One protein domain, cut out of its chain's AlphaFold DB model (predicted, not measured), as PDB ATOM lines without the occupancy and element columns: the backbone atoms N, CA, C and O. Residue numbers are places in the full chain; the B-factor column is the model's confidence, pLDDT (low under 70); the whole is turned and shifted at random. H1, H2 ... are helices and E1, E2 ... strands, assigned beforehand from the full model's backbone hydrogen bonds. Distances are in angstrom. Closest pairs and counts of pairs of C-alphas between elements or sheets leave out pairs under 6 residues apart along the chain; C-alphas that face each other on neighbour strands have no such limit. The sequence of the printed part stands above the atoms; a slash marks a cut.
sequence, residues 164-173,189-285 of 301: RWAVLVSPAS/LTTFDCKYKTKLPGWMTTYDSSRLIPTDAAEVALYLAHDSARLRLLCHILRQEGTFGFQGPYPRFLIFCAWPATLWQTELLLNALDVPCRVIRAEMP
ATOM      1  N   ARG A 164      46.045 -10.625 107.751       48.25
ATOM      2  CA  ARG A 164      47.477 -10.370 107.522       48.25
ATOM      3  C   ARG A 164      47.799  -8.976 108.005       48.25
ATOM      4  O   ARG A 164      47.039  -8.079 107.656       48.25
ATOM      5  N   TRP A 165      48.902  -8.819 108.732       45.12
ATOM      6  CA  TRP A 165      49.418  -7.524 109.161       45.12
ATOM      7  C   TRP A 165      50.893  -7.398 108.819       45.12
ATOM      8  O   TRP A 165      51.657  -8.344 108.992       45.12
ATOM      9  N   ALA A 166      51.286  -6.209 108.389       47.19
ATOM     10  CA  ALA A 166      52.652  -5.729 108.504       47.19
ATOM     11  C   ALA A 166      52.583  -4.457 109.349       47.19
ATOM     12  O   ALA A 166      51.721  -3.616 109.097       47.19
ATOM     13  N   VAL A 167      53.439  -4.358 110.364       50.00
ATOM     14  CA  VAL A 167      53.594  -3.150 111.174       50.00
ATOM     15  C   VAL A 167      54.933  -2.546 110.802       50.00
ATOM     16  O   VAL A 167      55.968  -3.183 110.989       50.00
ATOM     17  N   LEU A 168      54.914  -1.346 110.232       47.50
ATOM     18  CA  LEU A 168      56.132  -0.587 109.978       47.50
ATOM     19  C   LEU A 168      56.235   0.507 111.036       47.50
ATOM     20  O   LEU A 168      55.374   1.386 111.099       47.50
ATOM     21  N   VAL A 169      57.267   0.415 111.872       47.75
ATOM     22  CA  VAL A 169      57.595   1.417 112.890       47.75
ATOM     23  C   VAL A 169      58.653   2.342 112.298       47.75
ATOM     24  O   VAL A 169      59.683   1.877 111.809       47.75
ATOM     25  N   SER A 170      58.394   3.650 112.292       40.12
ATOM     26  CA  SER A 170      59.396   4.639 111.883       40.12
ATOM     27  C   SER A 170      60.220   5.070 113.104       40.12
ATOM     28  O   SER A 170      59.641   5.645 114.024       40.12
ATOM     29  N   PRO A 171      61.549   4.847 113.138       36.78
ATOM     30  CA  PRO A 171      62.402   5.173 114.288       36.78
ATOM     31  C   PRO A 171      62.781   6.665 114.362       36.78
ATOM     32  O   PRO A 171      63.878   7.023 114.794       36.78
ATOM     33  N   ALA A 172      61.919   7.564 113.891       33.47
ATOM     34  CA  ALA A 172      62.215   8.986 113.924       33.47
ATOM     35  C   ALA A 172      62.030   9.522 115.351       33.47
ATOM     36  O   ALA A 172      60.896   9.752 115.770       33.47
ATOM     37  N   SER A 173      63.164   9.801 116.015       37.31
ATOM     38  CA  SER A 173      63.372  10.745 117.138       37.31
ATOM     39  C   SER A 173      63.724  10.108 118.496       37.31
ATOM     40  O   SER A 173      62.896   9.975 119.393       37.31
ATOM     41  N   LEU A 189      46.917  -1.157 132.025       44.22
ATOM     42  CA  LEU A 189      46.863  -2.448 131.328       44.22
ATOM     43  C   LEU A 189      47.999  -3.379 131.792       44.22
ATOM     44  O   LEU A 189      48.090  -4.531 131.375       44.22
ATOM     45  N   THR A 190      48.912  -2.871 132.623       38.06
ATOM     46  CA  THR A 190      50.017  -3.581 133.255       38.06
ATOM     47  C   THR A 190      49.591  -4.466 134.418       38.06
ATOM     48  O   THR A 190      50.320  -5.404 134.720       38.06
ATOM     49  N   THR A 191      48.439  -4.212 135.035       38.41
ATOM     50  CA  THR A 191      47.980  -4.933 136.226       38.41
ATOM     51  C   THR A 191      46.462  -5.049 136.193       38.41
ATOM     52  O   THR A 191      45.737  -4.392 136.933       38.41
ATOM     53  N   PHE A 192      45.973  -5.928 135.318       38.84
ATOM     54  CA  PHE A 192      44.694  -6.581 135.570       38.84
ATOM     55  C   PHE A 192      44.903  -7.501 136.767       38.84
ATOM     56  O   PHE A 192      45.530  -8.553 136.651       38.84
ATOM     57  N   ASP A 193      44.437  -7.060 137.931       33.97
ATOM     58  CA  ASP A 193      44.433  -7.845 139.159       33.97
ATOM     59  C   ASP A 193      43.352  -8.932 139.040       33.97
ATOM     60  O   ASP A 193      42.250  -8.863 139.592       33.97
ATOM     61  N   CYS A 194      43.636  -9.929 138.205       36.34
ATOM     62  CA  CYS A 194      42.870 -11.154 138.138       36.34
ATOM     63  C   CYS A 194      43.101 -11.865 139.474       36.34
ATOM     64  O   CYS A 194      44.108 -12.547 139.652       36.34
ATOM     65  N   LYS A 195      42.148 -11.767 140.406       35.00
ATOM     66  CA  LYS A 195      42.111 -12.539 141.667       35.00
ATOM     67  C   LYS A 195      42.129 -14.072 141.487       35.00
ATOM     68  O   LYS A 195      41.959 -14.815 142.452       35.00
ATOM     69  N   TYR A 196      42.363 -14.569 140.277       38.28
ATOM     70  CA  TYR A 196      42.458 -15.976 139.941       38.28
ATOM     71  C   TYR A 196      43.932 -16.357 139.780       38.28
ATOM     72  O   TYR A 196      44.595 -16.001 138.812       38.28
ATOM     73  N   LYS A 197      44.444 -17.085 140.780       33.44
ATOM     74  CA  LYS A 197      45.780 -17.698 140.826       33.44
ATOM     75  C   LYS A 197      45.956 -18.759 139.727       33.44
ATOM     76  O   LYS A 197      46.017 -19.952 140.020       33.44
ATOM     77  N   THR A 198      46.086 -18.360 138.472       37.91
ATOM     78  CA  THR A 198      46.584 -19.241 137.413       37.91
ATOM     79  C   THR A 198      47.832 -18.620 136.805       37.91
ATOM     80  O   THR A 198      47.861 -17.457 136.420       37.91
ATOM     81  N   LYS A 199      48.915 -19.407 136.776       37.66
ATOM     82  CA  LYS A 199      50.217 -19.064 136.186       37.66
ATOM     83  C   LYS A 199      50.126 -19.024 134.651       37.66
ATOM     84  O   LYS A 199      50.827 -19.766 133.970       37.66
ATOM     85  N   LEU A 200      49.226 -18.216 134.105       39.12
ATOM     86  CA  LEU A 200      49.184 -17.904 132.683       39.12
ATOM     87  C   LEU A 200      49.876 -16.551 132.477       39.12
ATOM     88  O   LEU A 200      49.741 -15.663 133.321       39.12
ATOM     89  N   PRO A 201      50.667 -16.379 131.406       43.78
ATOM     90  CA  PRO A 201      51.325 -15.108 131.149       43.78
ATOM     91  C   PRO A 201      50.250 -14.022 130.973       43.78
ATOM     92  O   PRO A 201      49.248 -14.248 130.296       43.78
ATOM     93  N   GLY A 202      50.445 -12.866 131.620       52.50
ATOM     94  CA  GLY A 202      49.443 -11.811 131.880       52.50
ATOM     95  C   GLY A 202      48.793 -11.109 130.676       52.50
ATOM     96  O   GLY A 202      48.283 -10.005 130.814       52.50
ATOM     97  N   TRP A 203      48.809 -11.722 129.494       52.06
ATOM     98  CA  TRP A 203      48.079 -11.327 128.286       52.06
ATOM     99  C   TRP A 203      46.936 -12.298 127.935       52.06
ATOM    100  O   TRP A 203      46.252 -12.131 126.923       52.06
ATOM    101  N   MET A 204      46.721 -13.332 128.753       47.28
ATOM    102  CA  MET A 204      45.618 -14.275 128.606       47.28
ATOM    103  C   MET A 204      44.490 -13.862 129.553       47.28
ATOM    104  O   MET A 204      44.368 -14.349 130.672       47.28
ATOM    105  N   THR A 205      43.699 -12.886 129.116       55.12
ATOM    106  CA  THR A 205      42.485 -12.460 129.813       55.12
ATOM    107  C   THR A 205      41.497 -13.623 129.782       55.12
ATOM    108  O   THR A 205      40.992 -13.956 128.717       55.12
ATOM    109  N   THR A 206      41.220 -14.275 130.906       59.47
ATOM    110  CA  THR A 206      39.989 -15.061 131.050       59.47
ATOM    111  C   THR A 206      38.861 -14.048 131.196       59.47
ATOM    112  O   THR A 206      38.614 -13.563 132.301       59.47
ATOM    113  N   TYR A 207      38.274 -13.622 130.077       63.09
ATOM    114  CA  TYR A 207      37.152 -12.692 130.112       63.09
ATOM    115  C   TYR A 207      35.930 -13.455 130.623       63.09
ATOM    116  O   TYR A 207      35.568 -14.498 130.077       63.09
ATOM    117  N   ASP A 208      35.343 -12.977 131.717       67.19
ATOM    118  CA  ASP A 208      34.124 -13.554 132.267       67.19
ATOM    119  C   ASP A 208      32.972 -13.246 131.309       67.19
ATOM    120  O   ASP A 208      32.470 -12.123 131.251       67.19
ATOM    121  N   SER A 209      32.570 -14.254 130.535       64.25
ATOM    122  CA  SER A 209      31.507 -14.144 129.538       64.25
ATOM    123  C   SER A 209      30.148 -13.792 130.141       64.25
ATOM    124  O   SER A 209      29.245 -13.441 129.391       64.25
ATOM    125  N   SER A 210      29.982 -13.835 131.469       70.06
ATOM    126  CA  SER A 210      28.763 -13.354 132.127       70.06
ATOM    127  C   SER A 210      28.607 -11.828 132.070       70.06
ATOM    128  O   SER A 210      27.490 -11.319 132.176       70.06
ATOM    129  N   ARG A 211      29.693 -11.082 131.821       64.12
ATOM    130  CA  ARG A 211      29.664  -9.640 131.540       64.12
ATOM    131  C   ARG A 211      29.551  -9.419 130.033       64.12
ATOM    132  O   ARG A 211      30.511  -9.071 129.360       64.12
ATOM    133  N   LEU A 212      28.363  -9.690 129.499       62.91
ATOM    134  CA  LEU A 212      28.124  -9.798 128.054       62.91
ATOM    135  C   LEU A 212      28.211  -8.483 127.271       62.91
ATOM    136  O   LEU A 212      28.260  -8.525 126.044       62.91
ATOM    137  N   ILE A 213      28.177  -7.326 127.933       81.81
ATOM    138  CA  ILE A 213      28.097  -6.038 127.244       81.81
ATOM    139  C   ILE A 213      29.163  -5.110 127.821       81.81
ATOM    140  O   ILE A 213      29.033  -4.712 128.981       81.81
ATOM    141  N   PRO A 214      30.208  -4.768 127.047       86.69
ATOM    142  CA  PRO A 214      31.194  -3.797 127.488       86.69
ATOM    143  C   PRO A 214      30.517  -2.433 127.663       86.69
ATOM    144  O   PRO A 214      29.834  -1.942 126.762       86.69
ATOM    145  N   THR A 215      30.684  -1.846 128.842       88.62
ATOM    146  CA  THR A 215      30.101  -0.551 129.225       88.62
ATOM    147  C   THR A 215      31.075   0.607 129.052       88.62
ATOM    148  O   THR A 215      30.646   1.749 128.903       88.62
ATOM    149  N   ASP A 216      32.373   0.308 129.029       90.81
ATOM    150  CA  ASP A 216      33.454   1.281 128.898       90.81
ATOM    151  C   ASP A 216      34.370   0.946 127.709       90.81
ATOM    152  O   ASP A 216      34.489  -0.211 127.295       90.81
ATOM    153  N   ALA A 217      35.059   1.952 127.171       89.81
ATOM    154  CA  ALA A 217      35.995   1.814 126.058       89.81
ATOM    155  C   ALA A 217      37.111   0.801 126.374       89.81
ATOM    156  O   ALA A 217      37.444  -0.044 125.541       89.81
ATOM    157  N   ALA A 218      37.614   0.792 127.612       88.44
ATOM    158  CA  ALA A 218      38.581  -0.209 128.052       88.44
ATOM    159  C   ALA A 218      38.003  -1.638 128.010       88.44
ATOM    160  O   ALA A 218      38.691  -2.569 127.589       88.44
ATOM    161  N   GLU A 219      36.736  -1.823 128.391       89.88
ATOM    162  CA  GLU A 219      36.060  -3.123 128.308       89.88
ATOM    163  C   GLU A 219      35.837  -3.552 126.854       89.88
ATOM    164  O   GLU A 219      36.027  -4.727 126.539       89.88
ATOM    165  N   VAL A 220      35.510  -2.612 125.955       92.06
ATOM    166  CA  VAL A 220      35.409  -2.869 124.506       92.06
ATOM    167  C   VAL A 220      36.753  -3.347 123.955       92.06
ATOM    168  O   VAL A 220      36.802  -4.345 123.234       92.06
ATOM    169  N   ALA A 221      37.854  -2.681 124.312       92.44
ATOM    170  CA  ALA A 221      39.186  -3.067 123.855       92.44
ATOM    171  C   ALA A 221      39.578  -4.473 124.342       92.44
ATOM    172  O   ALA A 221      40.115  -5.270 123.568       92.44
ATOM    173  N   LEU A 222      39.274  -4.805 125.602       90.12
ATOM    174  CA  LEU A 222      39.496  -6.145 126.156       90.12
ATOM    175  C   LEU A 222      38.646  -7.201 125.456       90.12
ATOM    176  O   LEU A 222      39.172  -8.257 125.115       90.12
ATOM    177  N   TYR A 223      37.366  -6.910 125.227       91.44
ATOM    178  CA  TYR A 223      36.444  -7.802 124.533       91.44
ATOM    179  C   TYR A 223      36.943  -8.116 123.112       91.44
ATOM    180  O   TYR A 223      37.089  -9.279 122.740       91.44
ATOM    181  N   LEU A 224      37.334  -7.090 122.349       92.50
ATOM    182  CA  LEU A 224      37.895  -7.255 121.003       92.50
ATOM    183  C   LEU A 224      39.218  -8.035 121.006       92.50
ATOM    184  O   LEU A 224      39.469  -8.859 120.122       92.50
ATOM    185  N   ALA A 225      40.086  -7.785 121.988       92.44
ATOM    186  CA  ALA A 225      41.358  -8.486 122.114       92.44
ATOM    187  C   ALA A 225      41.162  -9.958 122.529       92.44
ATOM    188  O   ALA A 225      41.857 -10.843 122.021       92.44
ATOM    189  N   HIS A 226      40.205 -10.247 123.410       89.25
ATOM    190  CA  HIS A 226      39.932 -11.594 123.906       89.25
ATOM    191  C   HIS A 226      39.726 -12.594 122.760       89.25
ATOM    192  O   HIS A 226      40.423 -13.613 122.685       89.25
ATOM    193  N   ASP A 227      38.864 -12.236 121.809       87.56
ATOM    194  CA  ASP A 227      38.446 -13.127 120.724       87.56
ATOM    195  C   ASP A 227      39.471 -13.231 119.583       87.56
ATOM    196  O   ASP A 227      39.400 -14.134 118.748       87.56
ATOM    197  N   SER A 228      40.477 -12.350 119.547       92.44
ATOM    198  CA  SER A 228      41.481 -12.318 118.483       92.44
ATOM    199  C   SER A 228      42.901 -12.273 119.037       92.44
ATOM    200  O   SER A 228      43.410 -11.240 119.474       92.44
ATOM    201  N   ALA A 229      43.609 -13.404 118.932       92.06
ATOM    202  CA  ALA A 229      45.027 -13.504 119.296       92.06
ATOM    203  C   ALA A 229      45.899 -12.467 118.571       92.06
ATOM    204  O   ALA A 229      46.880 -11.972 119.126       92.06
ATOM    205  N   ARG A 230      45.513 -12.101 117.345       92.69
ATOM    206  CA  ARG A 230      46.172 -11.038 116.599       92.69
ATOM    207  C   ARG A 230      45.937  -9.693 117.287       92.69
ATOM    208  O   ARG A 230      46.910  -9.025 117.605       92.69
ATOM    209  N   LEU A 231      44.693  -9.306 117.586       95.00
ATOM    210  CA  LEU A 231      44.404  -8.027 118.266       95.00
ATOM    211  C   LEU A 231      45.114  -7.918 119.623       95.00
ATOM    212  O   LEU A 231      45.671  -6.866 119.923       95.00
ATOM    213  N   ARG A 232      45.244  -9.024 120.369       94.44
ATOM    214  CA  ARG A 232      46.116  -9.082 121.560       94.44
ATOM    215  C   ARG A 232      47.571  -8.748 121.260       94.44
ATOM    216  O   ARG A 232      48.171  -7.953 121.982       94.44
ATOM    217  N   LEU A 233      48.137  -9.337 120.209       94.56
ATOM    218  CA  LEU A 233      49.507  -9.047 119.793       94.56
ATOM    219  C   LEU A 233      49.673  -7.578 119.379       94.56
ATOM    220  O   LEU A 233      50.675  -6.966 119.728       94.56
ATOM    221  N   LEU A 234      48.685  -6.992 118.696       95.25
ATOM    222  CA  LEU A 234      48.709  -5.571 118.344       95.25
ATOM    223  C   LEU A 234      48.725  -4.681 119.594       95.25
ATOM    224  O   LEU A 234      49.584  -3.811 119.694       95.25
ATOM    225  N   CYS A 235      47.848  -4.932 120.571       93.88
ATOM    226  CA  CYS A 235      47.862  -4.211 121.850       93.88
ATOM    227  C   CYS A 235      49.220  -4.320 122.552       93.88
ATOM    228  O   CYS A 235      49.719  -3.342 123.111       93.88
ATOM    229  N   HIS A 236      49.828  -5.509 122.514       91.62
ATOM    230  CA  HIS A 236      51.147  -5.739 123.088       91.62
ATOM    231  C   HIS A 236      52.225  -4.887 122.409       91.62
ATOM    232  O   HIS A 236      52.978  -4.214 123.111       91.62
ATOM    233  N   ILE A 237      52.250  -4.851 121.071       93.56
ATOM    234  CA  ILE A 237      53.187  -4.028 120.289       93.56
ATOM    235  C   ILE A 237      52.984  -2.541 120.599       93.56
ATOM    236  O   ILE A 237      53.938  -1.861 120.961       93.56
ATOM    237  N   LEU A 238      51.743  -2.043 120.538       92.50
ATOM    238  CA  LEU A 238      51.434  -0.636 120.824       92.50
ATOM    239  C   LEU A 238      51.931  -0.221 122.211       92.50
ATOM    240  O   LEU A 238      52.472   0.872 122.388       92.50
ATOM    241  N   ARG A 239      51.787  -1.106 123.198       90.69
ATOM    242  CA  ARG A 239      52.278  -0.860 124.550       90.69
ATOM    243  C   ARG A 239      53.801  -0.892 124.648       90.69
ATOM    244  O   ARG A 239      54.352  -0.032 125.328       90.69
ATOM    245  N   GLN A 240      54.466  -1.864 124.024       90.62
ATOM    246  CA  GLN A 240      55.932  -1.965 124.041       90.62
ATOM    247  C   GLN A 240      56.598  -0.739 123.421       90.62
ATOM    248  O   GLN A 240      57.596  -0.254 123.943       90.62
ATOM    249  N   GLU A 241      55.998  -0.206 122.365       90.62
ATOM    250  CA  GLU A 241      56.483   0.973 121.647       90.62
ATOM    251  C   GLU A 241      56.108   2.295 122.343       90.62
ATOM    252  O   GLU A 241      56.457   3.372 121.871       90.62
ATOM    253  N   GLY A 242      55.411   2.243 123.484       88.44
ATOM    254  CA  GLY A 242      55.136   3.423 124.308       88.44
ATOM    255  C   GLY A 242      53.920   4.250 123.884       88.44
ATOM    256  O   GLY A 242      53.777   5.383 124.336       88.44
ATOM    257  N   THR A 243      52.998   3.702 123.087       88.94
ATOM    258  CA  THR A 243      51.804   4.439 122.608       88.94
ATOM    259  C   THR A 243      50.967   5.038 123.751       88.94
ATOM    260  O   THR A 243      50.386   6.104 123.589       88.94
ATOM    261  N   PHE A 244      50.937   4.391 124.924       84.75
ATOM    262  CA  PHE A 244      50.040   4.732 126.042       84.75
ATOM    263  C   PHE A 244      50.668   5.558 127.176       84.75
ATOM    264  O   PHE A 244      50.071   5.658 128.245       84.75
ATOM    265  N   GLY A 245      51.871   6.111 127.015       73.19
ATOM    266  CA  GLY A 245      52.498   6.820 128.140       73.19
ATOM    267  C   GLY A 245      53.822   7.513 127.862       73.19
ATOM    268  O   GLY A 245      54.566   7.782 128.802       73.19
ATOM    269  N   PHE A 246      54.157   7.772 126.599       72.50
ATOM    270  CA  PHE A 246      55.425   8.409 126.269       72.50
ATOM    271  C   PHE A 246      55.286   9.935 126.216       72.50
ATOM    272  O   PHE A 246      54.387  10.458 125.567       72.50
ATOM    273  N   GLN A 247      56.209  10.647 126.870       73.25
ATOM    274  CA  GLN A 247      56.334  12.111 126.787       73.25
ATOM    275  C   GLN A 247      57.197  12.588 125.608       73.25
ATOM    276  O   GLN A 247      57.562  13.756 125.516       73.25
ATOM    277  N   GLY A 248      57.556  11.675 124.711       77.06
ATOM    278  CA  GLY A 248      58.292  11.975 123.495       77.06
ATOM    279  C   GLY A 248      57.397  11.974 122.253       77.06
ATOM    280  O   GLY A 248      56.171  11.916 122.349       77.06
ATOM    281  N   PRO A 249      58.006  12.021 121.061       77.94
ATOM    282  CA  PRO A 249      57.270  11.935 119.812       77.94
ATOM    283  C   PRO A 249      56.532  10.600 119.735       77.94
ATOM    284  O   PRO A 249      57.136   9.536 119.864       77.94
ATOM    285  N   TYR A 250      55.217  10.672 119.527       80.75
ATOM    286  CA  TYR A 250      54.375   9.489 119.415       80.75
ATOM    287  C   TYR A 250      54.877   8.574 118.288       80.75
ATOM    288  O   TYR A 250      55.040   9.046 117.151       80.75
ATOM    289  N   PRO A 251      55.097   7.274 118.564       88.75
ATOM    290  CA  PRO A 251      55.459   6.323 117.527       88.75
ATOM    291  C   PRO A 251      54.351   6.271 116.471       88.75
ATOM    292  O   PRO A 251      53.157   6.274 116.778       88.75
ATOM    293  N   ARG A 252      54.749   6.243 115.197       90.44
ATOM    294  CA  ARG A 252      53.818   6.126 114.070       90.44
ATOM    295  C   ARG A 252      53.823   4.698 113.554       90.44
ATOM    296  O   ARG A 252      54.881   4.168 113.214       90.44
ATOM    297  N   PHE A 253      52.630   4.128 113.437       92.75
ATOM    298  CA  PHE A 253      52.418   2.778 112.928       92.75
ATOM    299  C   PHE A 253      51.691   2.818 111.592       92.75
ATOM    300  O   PHE A 253      50.717   3.551 111.419       92.75
ATOM    301  N   LEU A 254      52.132   1.976 110.663       94.62
ATOM    302  CA  LEU A 254      51.340   1.594 109.500       94.62
ATOM    303  C   LEU A 254      50.831   0.178 109.716       94.62
ATOM    304  O   LEU A 254      51.639  -0.727 109.904       94.62
ATOM    305  N   ILE A 255      49.511  -0.002 109.685       95.06
ATOM    306  CA  ILE A 255      48.863  -1.306 109.833       95.06
ATOM    307  C   ILE A 255      48.169  -1.635 108.517       95.06
ATOM    308  O   ILE A 255      47.253  -0.936 108.088       95.06
ATOM    309  N   PHE A 256      48.606  -2.713 107.874       94.81
ATOM    310  CA  PHE A 256      47.961  -3.229 106.671       94.81
ATOM    311  C   PHE A 256      46.960  -4.312 107.054       94.81
ATOM    312  O   PHE A 256      47.330  -5.268 107.726       94.81
ATOM    313  N   CYS A 257      45.717  -4.187 106.600       94.56
ATOM    314  CA  CYS A 257      44.668  -5.178 106.815       94.56
ATOM    315  C   CYS A 257      44.208  -5.711 105.457       94.56
ATOM    316  O   CYS A 257      43.822  -4.937 104.585       94.56
ATOM    317  N   ALA A 258      44.243  -7.032 105.268       90.69
ATOM    318  CA  ALA A 258      43.866  -7.646 103.990       90.69
ATOM    319  C   ALA A 258      42.349  -7.626 103.725       90.69
ATOM    320  O   ALA A 258      41.933  -7.593 102.572       90.69
ATOM    321  N   TRP A 259      41.530  -7.647 104.782       92.88
ATOM    322  CA  TRP A 259      40.076  -7.774 104.672       92.88
ATOM    323  C   TRP A 259      39.355  -6.592 105.331       92.88
ATOM    324  O   TRP A 259      39.744  -6.200 106.438       92.88
ATOM    325  N   PRO A 260      38.257  -6.076 104.745       92.88
ATOM    326  CA  PRO A 260      37.495  -4.966 105.325       92.88
ATOM    327  C   PRO A 260      37.010  -5.221 106.758       92.88
ATOM    328  O   PRO A 260      37.101  -4.337 107.602       92.88
ATOM    329  N   ALA A 261      36.567  -6.447 107.065       93.81
ATOM    330  CA  ALA A 261      36.130  -6.816 108.414       93.81
ATOM    331  C   ALA A 261      37.263  -6.692 109.446       93.81
ATOM    332  O   ALA A 261      37.062  -6.207 110.555       93.81
ATOM    333  N   THR A 262      38.477  -7.083 109.057       94.25
ATOM    334  CA  THR A 262      39.653  -7.023 109.935       94.25
ATOM    335  C   THR A 262      40.117  -5.595 110.162       94.25
ATOM    336  O   THR A 262      40.479  -5.240 111.275       94.25
ATOM    337  N   LEU A 263      40.042  -4.767 109.118       95.44
ATOM    338  CA  LEU A 263      40.301  -3.337 109.193       95.44
ATOM    339  C   LEU A 263      39.320  -2.660 110.155       95.44
ATOM    340  O   LEU A 263      39.745  -1.888 111.003       95.44
ATOM    341  N   TRP A 264      38.037  -3.013 110.078       95.56
ATOM    342  CA  TRP A 264      37.017  -2.482 110.978       95.56
ATOM    343  C   TRP A 264      37.233  -2.898 112.440       95.56
ATOM    344  O   TRP A 264      37.161  -2.056 113.328       95.56
ATOM    345  N   GLN A 265      37.568  -4.164 112.707       96.06
ATOM    346  CA  GLN A 265      37.900  -4.614 114.067       96.06
ATOM    347  C   GLN A 265      39.140  -3.910 114.629       96.06
ATOM    348  O   GLN A 265      39.163  -3.536 115.799       96.06
ATOM    349  N   THR A 266      40.173  -3.718 113.802       96.56
ATOM    350  CA  THR A 266      41.369  -2.963 114.192       96.56
ATOM    351  C   THR A 266      41.037  -1.495 114.463       96.56
ATOM    352  O   THR A 266      41.500  -0.957 115.460       96.56
ATOM    353  N   GLU A 267      40.209  -0.863 113.633       96.50
ATOM    354  CA  GLU A 267      39.738   0.513 113.827       96.50
ATOM    355  C   GLU A 267      38.946   0.661 115.137       96.50
ATOM    356  O   GLU A 267      39.253   1.539 115.937       96.50
ATOM    357  N   LEU A 268      37.998  -0.244 115.411       96.06
ATOM    358  CA  LEU A 268      37.252  -0.267 116.673       96.06
ATOM    359  C   LEU A 268      38.167  -0.433 117.887       96.06
ATOM    360  O   LEU A 268      37.978   0.253 118.887       96.06
ATOM    361  N   LEU A 269      39.166  -1.315 117.796       96.25
ATOM    362  CA  LEU A 269      40.139  -1.512 118.866       96.25
ATOM    363  C   LEU A 269      40.960  -0.242 119.118       96.25
ATOM    364  O   LEU A 269      41.127   0.148 120.269       96.25
ATOM    365  N   LEU A 270      41.477   0.397 118.065       96.00
ATOM    366  CA  LEU A 270      42.276   1.620 118.194       96.00
ATOM    367  C   LEU A 270      41.444   2.769 118.769       96.00
ATOM    368  O   LEU A 270      41.917   3.451 119.671       96.00
ATOM    369  N   ASN A 271      40.194   2.918 118.327       95.62
ATOM    370  CA  ASN A 271      39.267   3.905 118.882       95.62
ATOM    371  C   ASN A 271      38.949   3.620 120.358       95.62
ATOM    372  O   ASN A 271      38.924   4.541 121.165       95.62
ATOM    373  N   ALA A 272      38.750   2.353 120.734       95.81
ATOM    374  CA  ALA A 272      38.503   1.952 122.122       95.81
ATOM    375  C   ALA A 272      39.719   2.185 123.040       95.81
ATOM    376  O   ALA A 272      39.568   2.385 124.242       95.81
ATOM    377  N   LEU A 273      40.925   2.170 122.472       93.69
ATOM    378  CA  LEU A 273      42.178   2.485 123.156       93.69
ATOM    379  C   LEU A 273      42.537   3.980 123.104       93.69
ATOM    380  O   LEU A 273      43.627   4.340 123.545       93.69
ATOM    381  N   ASP A 274      41.655   4.817 122.547       93.19
ATOM    382  CA  ASP A 274      41.871   6.248 122.307       93.19
ATOM    383  C   ASP A 274      43.172   6.539 121.533       93.19
ATOM    384  O   ASP A 274      43.902   7.493 121.796       93.19
ATOM    385  N   VAL A 275      43.505   5.668 120.572       92.62
ATOM    386  CA  VAL A 275      44.670   5.824 119.696       92.62
ATOM    387  C   VAL A 275      44.223   6.514 118.410       92.62
ATOM    388  O   VAL A 275      43.511   5.896 117.608       92.62
ATOM    389  N   PRO A 276      44.668   7.757 118.142       91.75
ATOM    390  CA  PRO A 276      44.312   8.458 116.919       91.75
ATOM    391  C   PRO A 276      44.777   7.664 115.700       91.75
ATOM    392  O   PRO A 276      45.972   7.427 115.506       91.75
ATOM    393  N   CYS A 277      43.833   7.255 114.856       93.62
ATOM    394  CA  CYS A 277      44.134   6.495 113.654       93.62
ATOM    395  C   CYS A 277      43.501   7.133 112.419       93.62
ATOM    396  O   CYS A 277      42.500   7.845 112.485       93.62
ATOM    397  N   ARG A 278      44.116   6.881 111.261       92.75
ATOM    398  CA  ARG A 278      43.558   7.254 109.965       92.75
ATOM    399  C   ARG A 278      43.457   6.024 109.092       92.75
ATOM    400  O   ARG A 278      44.443   5.330 108.860       92.75
ATOM    401  N   VAL A 279      42.265   5.811 108.561       94.50
ATOM    402  CA  VAL A 279      41.955   4.658 107.728       94.50
ATOM    403  C   VAL A 279      41.918   5.082 106.267       94.50
ATOM    404  O   VAL A 279      41.228   6.030 105.898       94.50
ATOM    405  N   ILE A 280      42.666   4.369 105.427       92.94
ATOM    406  CA  ILE A 280      42.657   4.544 103.975       92.94
ATOM    407  C   ILE A 280      42.010   3.303 103.369       92.94
ATOM    408  O   ILE A 280      42.508   2.191 103.536       92.94
ATOM    409  N   ARG A 281      40.894   3.495 102.663       93.31
ATOM    410  CA  ARG A 281      40.149   2.421 101.990       93.31
ATOM    411  C   ARG A 281      40.298   2.556 100.477       93.31
ATOM    412  O   ARG A 281      40.447   3.663  99.965       93.31
ATOM    413  N   ALA A 282      40.234   1.439  99.755       88.69
ATOM    414  CA  ALA A 282      40.369   1.432  98.294       88.69
ATOM    415  C   ALA A 282      39.280   2.271  97.594       88.69
ATOM    416  O   ALA A 282      39.544   2.924  96.587       88.69
ATOM    417  N   GLU A 283      38.078   2.289  98.172       90.38
ATOM    418  CA  GLU A 283      36.912   3.041  97.696       90.38
ATOM    419  C   GLU A 283      37.004   4.558  97.922       90.38
ATOM    420  O   GLU A 283      36.221   5.313  97.350       90.38
ATOM    421  N   MET A 284      37.972   5.038  98.716       91.00
ATOM    422  CA  MET A 284      38.138   6.474  98.927       91.00
ATOM    423  C   MET A 284      38.571   7.170  97.627       91.00
ATOM    424  O   MET A 284      39.477   6.682  96.936       91.00
ATOM    425  N   PRO A 285      38.001   8.340  97.294       91.00
ATOM    426  CA  PRO A 285      38.445   9.112  96.143       91.00
ATOM    427  C   PRO A 285      39.891   9.591  96.342       91.00
ATOM    428  O   PRO A 285      40.370   9.757  97.466       91.00
TER     429      PRO A 285
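AT A GLANCE: This is residues 164 to 173 and 189 to 285 of the 301 residues of an uncharacterized protein of Aspergillus sclerotiicarbonarius (strain CBS 121057 / IBT 28362) (UniProt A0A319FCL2). There is little regular structure: three short helices, H1, H2 and H3, make the core, with the small antiparallel pair E1 and E2 to one side, while the loop of residues 189 to 216 and the tail to Pro 285 reach opposite ends of the longest axis. The printed part has 107 residues, 42 in named elements, mostly helix, ordered E1, H1, H2, E2, H3. It is only just compact, close to loose, with radius of gyration of the C-alphas 15.1 A and spans 49 by 33 by 24 A.

HOW THE PARTS SIT: E1, residues 167 to 169, and E2, residues 253 to 255, are antiparallel neighbours; N 168 and O 254, 3.3 A apart, are within hydrogen-bond range. H3, residues 260 to 272, touches H1, residues 217 to 227, opposite ways at a steep tilt of 38 degrees; their closest C-alphas, Ala 217 and Ala 272, are 4.7 A apart. H2, residues 229 to 240, touches H1 only at the corner, with residues 231 to 235 alone; the closest C-alphas, Ala 225 and Arg 232, are 4.8 A apart. Every O i to N i+4 pair is within hydrogen-bond range in H2 and H3, 6 of 7 in H1.

IN THESE COORDINATES: H3 measures 18.2 A from first to last C-alpha, H2 16.6 A and H1 16.1 A. E1 begins at C-alpha 167 (53.594, -3.150, 111.174); H3 ends at C-alpha 272 (38.503, 1.952, 122.122).

THE WHOLE: Residues 174 to 188 are not printed; C-alphas 173 and 189 are 25.5 A apart. The link from H2 to E2 is long. Model confidence is under 70 at residues 164 to 173, 189 to 209 and 211 to 212.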